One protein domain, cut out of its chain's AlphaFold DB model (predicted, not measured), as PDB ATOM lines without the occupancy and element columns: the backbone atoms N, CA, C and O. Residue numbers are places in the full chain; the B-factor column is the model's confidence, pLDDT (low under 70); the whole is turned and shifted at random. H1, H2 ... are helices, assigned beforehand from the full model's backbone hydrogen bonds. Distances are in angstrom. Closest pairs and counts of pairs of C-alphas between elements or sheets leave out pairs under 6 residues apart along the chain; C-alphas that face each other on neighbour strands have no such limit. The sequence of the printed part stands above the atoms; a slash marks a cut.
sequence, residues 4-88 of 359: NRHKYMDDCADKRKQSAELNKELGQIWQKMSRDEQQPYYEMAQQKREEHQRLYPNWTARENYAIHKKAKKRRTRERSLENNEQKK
ATOM      1  N   ASN A   4     189.969 216.948 181.592       80.25
ATOM      2  CA  ASN A   4     189.905 215.519 181.258       80.25
ATOM      3  C   ASN A   4     191.206 214.996 180.614       80.25
ATOM      4  O   ASN A   4     191.499 213.812 180.720       80.25
ATOM      5  N   ARG A   5     192.015 215.857 179.973       80.12
ATOM      6  CA  ARG A   5     193.296 215.461 179.358       80.12
ATOM      7  C   ARG A   5     194.283 214.873 180.371       80.12
ATOM      8  O   ARG A   5     195.105 214.061 179.965       80.12
ATOM      9  N   HIS A   6     194.230 215.270 181.646       75.19
ATOM     10  CA  HIS A   6     195.064 214.632 182.671       75.19
ATOM     11  C   HIS A   6     194.582 213.203 182.933       75.19
ATOM     12  O   HIS A   6     195.373 212.276 182.814       75.19
ATOM     13  N   LYS A   7     193.271 213.026 183.157       77.50
ATOM     14  CA  LYS A   7     192.632 211.718 183.373       77.50
ATOM     15  C   LYS A   7     192.978 210.737 182.244       77.50
ATOM     16  O   LYS A   7     193.615 209.726 182.496       77.50
ATOM     17  N   TYR A   8     192.782 211.118 180.977       66.62
ATOM     18  CA  TYR A   8     193.158 210.272 179.827       66.62
ATOM     19  C   TYR A   8     194.670 210.046 179.624       66.62
ATOM     20  O   TYR A   8     195.043 209.217 178.796       66.62
ATOM     21  N   MET A   9     195.551 210.754 180.342       67.19
ATOM     22  CA  MET A   9     196.986 210.435 180.397       67.19
ATOM     23  C   MET A   9     197.355 209.494 181.550       67.19
ATOM     24  O   MET A   9     198.467 208.975 181.539       67.19
ATOM     25  N   ASP A  10     196.462 209.252 182.509       72.25
ATOM     26  CA  ASP A  10     196.647 208.288 183.598       72.25
ATOM     27  C   ASP A  10     195.837 207.004 183.360       72.25
ATOM     28  O   ASP A  10     196.394 205.913 183.458       72.25
ATOM     29  N   ASP A  11     194.571 207.136 182.949       64.88
ATOM     30  CA  ASP A  11     193.661 206.033 182.606       64.88
ATOM     31  C   ASP A  11     194.148 205.245 181.377       64.88
ATOM     32  O   ASP A  11     193.887 204.050 181.231       64.88
ATOM     33  N   CYS A  12     194.880 205.903 180.469       61.34
ATOM     34  CA  CYS A  12     195.536 205.217 179.367       61.34
ATOM     35  C   CYS A  12     196.914 204.709 179.802       61.34
ATOM     36  O   CYS A  12     197.871 205.478 179.905       61.34
ATOM     37  N   ALA A  13     197.026 203.386 179.955       59.91
ATOM     38  CA  ALA A  13     198.268 202.691 180.305       59.91
ATOM     39  C   ALA A  13     199.461 203.006 179.371       59.91
ATOM     40  O   ALA A  13     200.614 202.836 179.772       59.91
ATOM     41  N   ASP A  14     199.216 203.502 178.151       58.03
ATOM     42  CA  ASP A  14     200.266 203.987 177.255       58.03
ATOM     43  C   ASP A  14     200.464 205.511 177.350       58.03
ATOM     44  O   ASP A  14     200.025 206.297 176.500       58.03
ATOM     45  N   LYS A  15     201.234 205.925 178.366       58.09
ATOM     46  CA  LYS A  15     201.703 207.311 178.577       58.09
ATOM     47  C   LYS A  15     202.518 207.899 177.406       58.09
ATOM     48  O   LYS A  15     202.921 209.061 177.478       58.09
ATOM     49  N   ARG A  16     202.758 207.146 176.319       63.03
ATOM     50  CA  ARG A  16     203.425 207.612 175.088       63.03
ATOM     51  C   ARG A  16     202.477 207.934 173.923       63.03
ATOM     52  O   ARG A  16     202.975 208.341 172.869       63.03
ATOM     53  N   LYS A  17     201.144 207.869 174.095       67.38
ATOM     54  CA  LYS A  17     200.184 208.426 173.115       67.38
ATOM     55  C   LYS A  17     200.567 209.867 172.730       67.38
ATOM     56  O   LYS A  17     200.624 210.768 173.567       67.38
ATOM     57  N   GLN A  18     200.799 210.102 171.435       80.19
ATOM     58  CA  GLN A  18     201.057 211.438 170.881       80.19
ATOM     59  C   GLN A  18     199.911 212.394 171.243       80.19
ATOM     60  O   GLN A  18     198.741 212.038 171.112       80.19
ATOM     61  N   SER A  19     200.210 213.644 171.621       81.56
ATOM     62  CA  SER A  19     199.159 214.581 172.067       81.56
ATOM     63  C   SER A  19     198.128 214.937 170.984       81.56
ATOM     64  O   SER A  19     197.089 215.501 171.320       81.56
ATOM     65  N   ALA A  20     198.392 214.636 169.711       87.12
ATOM     66  CA  ALA A  20     197.397 214.735 168.646       87.12
ATOM     67  C   ALA A  20     196.308 213.651 168.768       87.12
ATOM     68  O   ALA A  20     195.131 213.950 168.587       87.12
ATOM     69  N   GLU A  21     196.684 212.425 169.140       86.56
ATOM     70  CA  GLU A  21     195.762 211.292 169.276       86.56
ATOM     71  C   GLU A  21     194.893 211.440 170.535       86.56
ATOM     72  O   GLU A  21     193.674 211.316 170.454       86.56
ATOM     73  N   LEU A  22     195.482 211.870 171.660       83.31
ATOM     74  CA  LEU A  22     194.726 212.236 172.870       83.31
ATOM     75  C   LEU A  22     193.685 213.337 172.593       83.31
ATOM     76  O   LEU A  22     192.581 213.303 173.131       83.31
ATOM     77  N   ASN A  23     194.007 214.311 171.734       89.94
ATOM     78  CA  ASN A  23     193.070 215.374 171.356       89.94
ATOM     79  C   ASN A  23     191.940 214.875 170.431       89.94
ATOM     80  O   ASN A  23     190.844 215.433 170.466       89.94
ATOM     81  N   LYS A  24     192.189 213.839 169.620       90.12
ATOM     82  CA  LYS A  24     191.194 213.171 168.762       90.12
ATOM     83  C   LYS A  24     190.225 212.326 169.595       90.12
ATOM     84  O   LYS A  24     189.017 212.450 169.420       90.12
ATOM     85  N   GLU A  25     190.745 211.555 170.547       87.25
ATOM     86  CA  GLU A  25     189.975 210.791 171.539       87.25
ATOM     87  C   GLU A  25     189.087 211.723 172.388       87.25
ATOM     88  O   GLU A  25     187.871 211.549 172.448       87.25
ATOM     89  N   LEU A  26     189.655 212.820 172.910       89.31
ATOM     90  CA  LEU A  26     188.909 213.901 173.576       89.31
ATOM     91  C   LEU A  26     187.797 214.516 172.707       89.31
ATOM     92  O   LEU A  26     186.754 214.895 173.236       89.31
ATOM     93  N   GLY A  27     188.018 214.643 171.395       92.12
ATOM     94  CA  GLY A  27     187.025 215.166 170.453       92.12
ATOM     95  C   GLY A  27     185.841 214.219 170.248       92.12
ATOM     96  O   GLY A  27     184.698 214.668 170.232       92.12
ATOM     97  N   GLN A  28     186.102 212.911 170.163       92.44
ATOM     98  CA  GLN A  28     185.054 211.886 170.083       92.44
ATOM     99  C   GLN A  28     184.237 211.796 171.376       92.44
ATOM    100  O   GLN A  28     183.025 211.612 171.321       92.44
ATOM    101  N   ILE A  29     184.880 211.943 172.538       90.12
ATOM    102  CA  ILE A  29     184.187 211.921 173.833       90.12
ATOM    103  C   ILE A  29     183.287 213.152 173.980       90.12
ATOM    104  O   ILE A  29     182.123 213.002 174.330       90.12
ATOM    105  N   TRP A  30     183.762 214.347 173.607       93.94
ATOM    106  CA  TRP A  30     182.932 215.561 173.591       93.94
ATOM    107  C   TRP A  30     181.664 215.415 172.731       93.94
ATOM    108  O   TRP A  30     180.609 215.906 173.113       93.94
ATOM    109  N   GLN A  31     181.742 214.706 171.600       93.06
ATOM    110  CA  GLN A  31     180.582 214.420 170.742       93.06
ATOM    111  C   GLN A  31     179.598 213.394 171.336       93.06
ATOM    112  O   GLN A  31     178.460 213.334 170.882       93.06
ATOM    113  N   LYS A  32     180.030 212.584 172.312       94.06
ATOM    114  CA  LYS A  32     179.210 211.555 172.980       94.06
ATOM    115  C   LYS A  32     178.602 212.019 174.306       94.06
ATOM    116  O   LYS A  32     177.639 211.409 174.754       94.06
ATOM    117  N   MET A  33     179.158 213.059 174.931       93.62
ATOM    118  CA  MET A  33     178.606 213.665 176.147       93.62
ATOM    119  C   MET A  33     177.228 214.271 175.871       93.62
ATOM    120  O   MET A  33     177.035 214.947 174.855       93.62
ATOM    121  N   SER A  34     176.290 214.071 176.796       95.06
ATOM    122  CA  SER A  34     174.952 214.663 176.741       95.06
ATOM    123  C   SER A  34     175.000 216.195 176.790       95.06
ATOM    124  O   SER A  34     176.006 216.807 177.166       95.06
ATOM    125  N   ARG A  35     173.900 216.854 176.405       93.88
ATOM    126  CA  ARG A  35     173.844 218.323 176.379       93.88
ATOM    127  C   ARG A  35     174.007 218.931 177.774       93.88
ATOM    128  O   ARG A  35     174.654 219.968 177.896       93.88
ATOM    129  N   ASP A  36     173.505 218.253 178.799       95.12
ATOM    130  CA  ASP A  36     173.557 218.709 180.189       95.12
ATOM    131  C   ASP A  36     174.966 218.536 180.788       95.12
ATOM    132  O   ASP A  36     175.439 219.402 181.518       95.12
ATOM    133  N   GLU A  37     175.709 217.498 180.381       93.38
ATOM    134  CA  GLU A  37     177.143 217.365 180.689       93.38
ATOM    135  C   GLU A  37     178.014 218.394 179.945       93.38
ATOM    136  O   GLU A  37     179.071 218.788 180.442       93.38
ATOM    137  N   GLN A  38     177.602 218.841 178.752       94.25
ATOM    138  CA  GLN A  38     178.296 219.904 178.013       94.25
ATOM    139  C   GLN A  38     177.992 221.310 178.570       94.25
ATOM    140  O   GLN A  38     178.857 222.186 178.511       94.25
ATOM    141  N   GLN A  39     176.790 221.534 179.111       96.19
ATOM    142  CA  GLN A  39     176.301 222.825 179.613       96.19
ATOM    143  C   GLN A  39     177.283 223.580 180.542       96.19
ATOM    144  O   GLN A  39     177.611 224.727 180.213       96.19
ATOM    145  N   PRO A  40     177.854 222.991 181.617       95.38
ATOM    146  CA  PRO A  40     178.785 223.710 182.497       95.38
ATOM    147  C   PRO A  40     180.069 224.175 181.785       95.38
ATOM    148  O   PRO A  40     180.674 225.177 182.174       95.38
ATOM    149  N   TYR A  41     180.485 223.505 180.704       94.62
ATOM    150  CA  TYR A  41     181.620 223.950 179.890       94.62
ATOM    151  C   TYR A  41     181.270 225.154 179.005       94.62
ATOM    152  O   TYR A  41     182.143 225.993 178.761       94.62
ATOM    153  N   TYR A  42     180.020 225.277 178.545       95.81
ATOM    154  CA  TYR A  42     179.550 226.471 177.834       95.81
ATOM    155  C   TYR A  42     179.456 227.679 178.772       95.81
ATOM    156  O   TYR A  42     179.947 228.751 178.418       95.81
ATOM    157  N   GLU A  43     178.924 227.498 179.983       96.56
ATOM    158  CA  GLU A  43     178.838 228.547 181.010       96.56
ATOM    159  C   GLU A  43     180.228 229.035 181.437       96.56
ATOM    160  O   GLU A  43     180.514 230.234 181.402       96.56
ATOM    161  N   MET A  44     181.158 228.116 181.727       95.00
ATOM    162  CA  MET A  44     182.548 228.468 182.032       95.00
ATOM    163  C   MET A  44     183.224 229.212 180.861       95.00
ATOM    164  O   MET A  44     184.015 230.134 181.076       95.00
ATOM    165  N   ALA A  45     182.904 228.857 179.611       96.81
ATOM    166  CA  ALA A  45     183.412 229.545 178.424       96.81
ATOM    167  C   ALA A  45     182.768 230.928 178.184       96.81
ATOM    168  O   ALA A  45     183.416 231.796 177.591       96.81
ATOM    169  N   GLN A  46     181.533 231.160 178.642       96.88
ATOM    170  CA  GLN A  46     180.889 232.480 178.659       96.88
ATOM    171  C   GLN A  46     181.524 233.376 179.728       96.88
ATOM    172  O   GLN A  46     182.062 234.426 179.382       96.88
ATOM    173  N   GLN A  47     181.625 232.903 180.974       97.75
ATOM    174  CA  GLN A  47     182.289 233.629 182.068       97.75
ATOM    175  C   GLN A  47     183.723 234.049 181.695       97.75
ATOM    176  O   GLN A  47     184.122 235.195 181.901       97.75
ATOM    177  N   LYS A  48     184.504 233.152 181.069       96.44
ATOM    178  CA  LYS A  48     185.869 233.465 180.602       96.44
ATOM    179  C   LYS A  48     185.908 234.455 179.430       96.44
ATOM    180  O   LYS A  48     186.907 235.155 179.270       96.44
ATOM    181  N   ARG A  49     184.846 234.546 178.620       95.25
ATOM    182  CA  ARG A  49     184.704 235.557 177.556       95.25
ATOM    183  C   ARG A  49     184.398 236.932 178.145       95.25
ATOM    184  O   ARG A  49     185.034 237.903 177.752       95.25
ATOM    185  N   GLU A  50     183.472 236.996 179.095       96.88
ATOM    186  CA  GLU A  50     183.071 238.222 179.794       96.88
ATOM    187  C   GLU A  50     184.219 238.792 180.634       96.88
ATOM    188  O   GLU A  50     184.533 239.978 180.537       96.88
ATOM    189  N   GLU A  51     184.928 237.940 181.380       97.88
ATOM    190  CA  GLU A  51     186.153 238.310 182.093       97.88
ATOM    191  C   GLU A  51     187.203 238.892 181.135       97.88
ATOM    192  O   GLU A  51     187.762 239.956 181.404       97.88
ATOM    193  N   HIS A  52     187.445 238.235 179.996       96.81
ATOM    194  CA  HIS A  52     188.395 238.722 179.002       96.81
ATOM    195  C   HIS A  52     187.962 240.067 178.398       96.81
ATOM    196  O   HIS A  52     188.788 240.966 178.272       96.81
ATOM    197  N   GLN A  53     186.679 240.239 178.071       96.81
ATOM    198  CA  GLN A  53     186.142 241.493 177.539       96.81
ATOM    199  C   GLN A  53     186.230 242.639 178.562       96.81
ATOM    200  O   GLN A  53     186.565 243.763 178.193       96.81
ATOM    201  N   ARG A  54     185.995 242.352 179.850       96.50
ATOM    202  CA  ARG A  54     186.114 243.319 180.953       96.50
ATOM    203  C   ARG A  54     187.565 243.727 181.227       96.50
ATOM    204  O   ARG A  54     187.819 244.891 181.517       96.50
ATOM    205  N   LEU A  55     188.506 242.782 181.166       97.56
ATOM    206  CA  LEU A  55     189.934 243.044 181.399       97.56
ATOM    207  C   LEU A  55     190.636 243.670 180.186       97.56
ATOM    208  O   LEU A  55     191.590 244.427 180.358       97.56
ATOM    209  N   TYR A  56     190.175 243.373 178.968       95.12
ATOM    210  CA  TYR A  56     190.807 243.805 177.722       95.12
ATOM    211  C   TYR A  56     189.780 244.397 176.731       95.12
ATOM    212  O   TYR A  56     189.589 243.847 175.644       95.12
ATOM    213  N   PRO A  57     189.146 245.548 177.038       94.38
ATOM    214  CA  PRO A  57     188.103 246.140 176.188       94.38
ATOM    215  C   PRO A  57     188.579 246.483 174.764       94.38
ATOM    216  O   PRO A  57     187.789 246.467 173.825       94.38
ATOM    217  N   ASN A  58     189.882 246.728 174.585       93.00
ATOM    218  CA  ASN A  58     190.505 247.015 173.287       93.00
ATOM    219  C   ASN A  58     191.033 245.756 172.558       93.00
ATOM    220  O   ASN A  58     191.751 245.875 171.565       93.00
ATOM    221  N   TRP A  59     190.749 244.539 173.040       93.00
ATOM    222  CA  TRP A  59     191.246 243.313 172.414       93.00
ATOM    223  C   TRP A  59     190.414 242.911 171.195       93.00
ATOM    224  O   TRP A  59     189.371 242.265 171.306       93.00
ATOM    225  N   THR A  60     190.917 243.206 169.993       91.69
ATOM    226  CA  THR A  60     190.363 242.626 168.763       91.69
ATOM    227  C   THR A  60     191.110 241.347 168.379       91.69
ATOM    228  O   THR A  60     192.345 241.294 168.325       91.69
ATOM    229  N   ALA A  61     190.367 240.287 168.049       89.31
ATOM    230  CA  ALA A  61     190.966 239.062 167.517       89.31
ATOM    231  C   ALA A  61     191.661 239.316 166.164       89.31
ATOM    232  O   ALA A  61     192.724 238.760 165.888       89.31
ATOM    233  N   ARG A  62     191.083 240.193 165.328       88.69
ATOM    234  CA  ARG A  62     191.563 240.522 163.974       88.69
ATOM    235  C   ARG A  62     192.997 241.049 163.987       88.69
ATOM    236  O   ARG A  62     193.836 240.565 163.224       88.69
ATOM    237  N   GLU A  63     193.284 242.016 164.852       86.06
ATOM    238  CA  GLU A  63     194.600 242.652 164.920       86.06
ATOM    239  C   GLU A  63     195.609 241.744 165.614       86.06
ATOM    240  O   GLU A  63     196.715 241.578 165.103       86.06
ATOM    241  N   ASN A  64     195.218 241.047 166.686       88.00
ATOM    242  CA  ASN A  64     196.092 240.081 167.349       88.00
ATOM    243  C   ASN A  64     196.499 238.924 166.420       88.00
ATOM    244  O   ASN A  64     197.689 238.616 166.312       88.00
ATOM    245  N   TYR A  65     195.579 238.343 165.641       88.06
ATOM    246  CA  TYR A  65     195.949 237.351 164.622       88.06
ATOM    247  C   TYR A  65     196.853 237.939 163.528       88.06
ATOM    248  O   TYR A  65     197.785 237.261 163.084       88.06
ATOM    249  N   ALA A  66     196.652 239.194 163.111       87.69
ATOM    250  CA  ALA A  66     197.538 239.862 162.155       87.69
ATOM    251  C   ALA A  66     198.951 240.097 162.731       87.69
ATOM    252  O   ALA A  66     199.947 239.808 162.058       87.69
ATOM    253  N   ILE A  67     199.050 240.538 163.990       83.88
ATOM    254  CA  ILE A  67     200.298 240.725 164.742       83.88
ATOM    255  C   ILE A  67     201.025 239.386 164.892       83.88
ATOM    256  O   ILE A  67     202.183 239.277 164.485       83.88
ATOM    257  N   HIS A  68     200.355 238.333 165.368       84.69
ATOM    258  CA  HIS A  68     200.953 237.004 165.509       84.69
ATOM    259  C   HIS A  68     201.361 236.391 164.158       84.69
ATOM    260  O   HIS A  68     202.435 235.793 164.061       84.69
ATOM    261  N   LYS A  69     200.589 236.593 163.078       89.31
ATOM    262  CA  LYS A  69     200.955 236.168 161.711       89.31
ATOM    263  C   LYS A  69     202.195 236.913 161.199       89.31
ATOM    264  O   LYS A  69     203.101 236.286 160.643       89.31
ATOM    265  N   LYS A  70     202.289 238.229 161.437       88.25
ATOM    266  CA  LYS A  70     203.456 239.069 161.103       88.25
ATOM    267  C   LYS A  70     204.687 238.680 161.932       88.25
ATOM    268  O   LYS A  70     205.772 238.544 161.370       88.25
ATOM    269  N   ALA A  71     204.519 238.417 163.227       89.19
ATOM    270  CA  ALA A  71     205.573 237.954 164.131       89.19
ATOM    271  C   ALA A  71     206.080 236.549 163.762       89.19
ATOM    272  O   ALA A  71     207.289 236.342 163.682       89.19
ATOM    273  N   LYS A  72     205.183 235.603 163.437       90.62
ATOM    274  CA  LYS A  72     205.547 234.275 162.918       90.62
ATOM    275  C   LYS A  72     206.336 234.399 161.612       90.62
ATOM    276  O   LYS A  72     207.410 233.817 161.508       90.62
ATOM    277  N   LYS A  73     205.887 235.233 160.660       89.00
ATOM    278  CA  LYS A  73     206.629 235.509 159.411       89.00
ATOM    279  C   LYS A  73     208.009 236.135 159.670       89.00
ATOM    280  O   LYS A  73     208.958 235.757 158.987       89.00
ATOM    281  N   ARG A  74     208.148 237.037 160.656       84.50
ATOM    282  CA  ARG A  74     209.460 237.558 161.094       84.50
ATOM    283  C   ARG A  74     210.347 236.437 161.632       84.50
ATOM    284  O   ARG A  74     211.388 236.209 161.031       84.50
ATOM    285  N   ARG A  75     209.905 235.681 162.644       84.62
ATOM    286  CA  ARG A  75     210.668 234.564 163.244       84.62
ATOM    287  C   ARG A  75     211.073 233.497 162.216       84.62
ATOM    288  O   ARG A  75     212.180 232.975 162.275       84.62
ATOM    289  N   THR A  76     210.216 233.188 161.239       84.56
ATOM    290  CA  THR A  76     210.560 232.273 160.134       84.56
ATOM    291  C   THR A  76     211.621 232.867 159.202       84.56
ATOM    292  O   THR A  76     212.543 232.152 158.820       84.56
ATOM    293  N   ARG A  77     211.539 234.161 158.850       81.06
ATOM    294  CA  ARG A  77     212.572 234.834 158.040       81.06
ATOM    295  C   ARG A  77     213.899 234.944 158.793       81.06
ATOM    296  O   ARG A  77     214.939 234.723 158.197       81.06
ATOM    297  N   GLU A  78     213.848 235.249 160.080       75.50
ATOM    298  CA  GLU A  78     214.978 235.374 161.004       75.50
ATOM    299  C   GLU A  78     215.721 234.041 161.152       75.50
ATOM    300  O   GLU A  78     216.882 233.957 160.766       75.50
ATOM    301  N   ARG A  79     215.015 232.953 161.495       74.19
ATOM    302  CA  ARG A  79     215.555 231.580 161.453       74.19
ATOM    303  C   ARG A  79     216.091 231.203 160.066       74.19
ATOM    304  O   ARG A  79     217.071 230.473 159.955       74.19
ATOM    305  N   SER A  80     215.471 231.688 158.989       70.12
ATOM    306  CA  SER A  80     215.961 231.469 157.621       70.12
ATOM    307  C   SER A  80     217.194 232.310 157.263       70.12
ATOM    308  O   SER A  80     217.862 231.959 156.293       70.12
ATOM    309  N   LEU A  81     217.495 233.388 157.991       66.12
ATOM    310  CA  LEU A  81     218.690 234.226 157.830       66.12
ATOM    311  C   LEU A  81     219.838 233.724 158.713       66.12
ATOM    312  O   LEU A  81     220.962 233.640 158.238       66.12
ATOM    313  N   GLU A  82     219.540 233.277 159.929       60.97
ATOM    314  CA  GLU A  82     220.452 232.558 160.828       60.97
ATOM    315  C   GLU A  82     220.911 231.223 160.203       60.97
ATOM    316  O   GLU A  82     222.100 230.926 160.120       60.97
ATOM    317  N   ASN A  83     219.988 230.457 159.609       61.81
ATOM    318  CA  ASN A  83     220.338 229.294 158.786       61.81
ATOM    319  C   ASN A  83     221.091 229.699 157.498       61.81
ATOM    320  O   ASN A  83     221.922 228.944 156.994       61.81
ATOM    321  N   ASN A  84     220.860 230.909 156.970       59.09
ATOM    322  CA  ASN A  84     221.664 231.432 155.865       59.09
ATOM    323  C   ASN A  84     223.099 231.746 156.314       59.09
ATOM    324  O   ASN A  84     224.009 231.501 155.534       59.09
ATOM    325  N   GLU A  85     223.309 232.224 157.549       54.75
ATOM    326  CA  GLU A  85     224.604 232.586 158.159       54.75
ATOM    327  C   GLU A  85     225.608 231.424 158.230       54.75
ATOM    328  O   GLU A  85     226.820 231.640 158.288       54.75
ATOM    329  N   GLN A  86     225.147 230.192 158.005       57.03
ATOM    330  CA  GLN A  86     225.979 229.052 157.610       57.03
ATOM    331  C   GLN A  86     226.646 229.233 156.215       57.03
ATOM    332  O   GLN A  86     226.901 228.252 155.511       57.03
ATOM    333  N   LYS A  87     226.997 230.478 155.825       65.19
ATOM    334  CA  LYS A  87     227.665 230.953 154.588       65.19
ATOM    335  C   LYS A  87     229.122 230.498 154.468       65.19
ATOM    336  O   LYS A  87     230.002 231.251 154.044       65.19
ATOM    337  N   LYS A  88     229.368 229.238 154.804       69.56
ATOM    338  CA  LYS A  88     230.444 228.416 154.269       69.56
ATOM    339  C   LYS A  88     230.264 228.383 152.738       69.56
ATOM    340  O   LYS A  88     229.476 227.596 152.244       69.56
TER     341      LYS A  88
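What this domain is: This is residues 4 to 88 of the 359 residues of the protein "HMG box domain-containing protein" of Meloidogyne hapla (UniProt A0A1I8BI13). The longest helix, H4, makes a wide, open V with H3; at H3's other end H2 folds back, and short H1 packs on H2. The printed part, 85 residues with named helices H1 to H4 in order, is all helix. It is extended, with a 20.3 A radius of gyration of the C-alphas, and spans 60 by 43 by 18 A.

Where its parts are: H4, residues 61 to 85, is 35.5 A long, ending at C-alpha 85 (224.604, 232.586, 158.159). H3, residues 35 to 55, is 29.9 A long; H2 is residues 19 to 32. H1, residues 4 to 10, begins at C-alpha 4 (189.905, 215.519, 181.258).

How they stand to each other: H3 and H4 are apart. H2 and H3 are close but not clearly touching, C-alphas 30 and 38 closest at 7.7 A. H1 touches H2 at residues 22 to 26 alone, C-alphas 5 and 22 closest at 7.4 A, at a steep tilt of 56 degrees. Every O i to N i+4 pair is within hydrogen-bond range in H1, H2 and H4; H3 has 15 of 17.

The domain as a whole: The farthest C-alphas, 36 and 88, are 63.3 A apart. The printed part has no cut. pLDDT is under 70 at residues 8 to 9, 11 to 17 and 81 to 88.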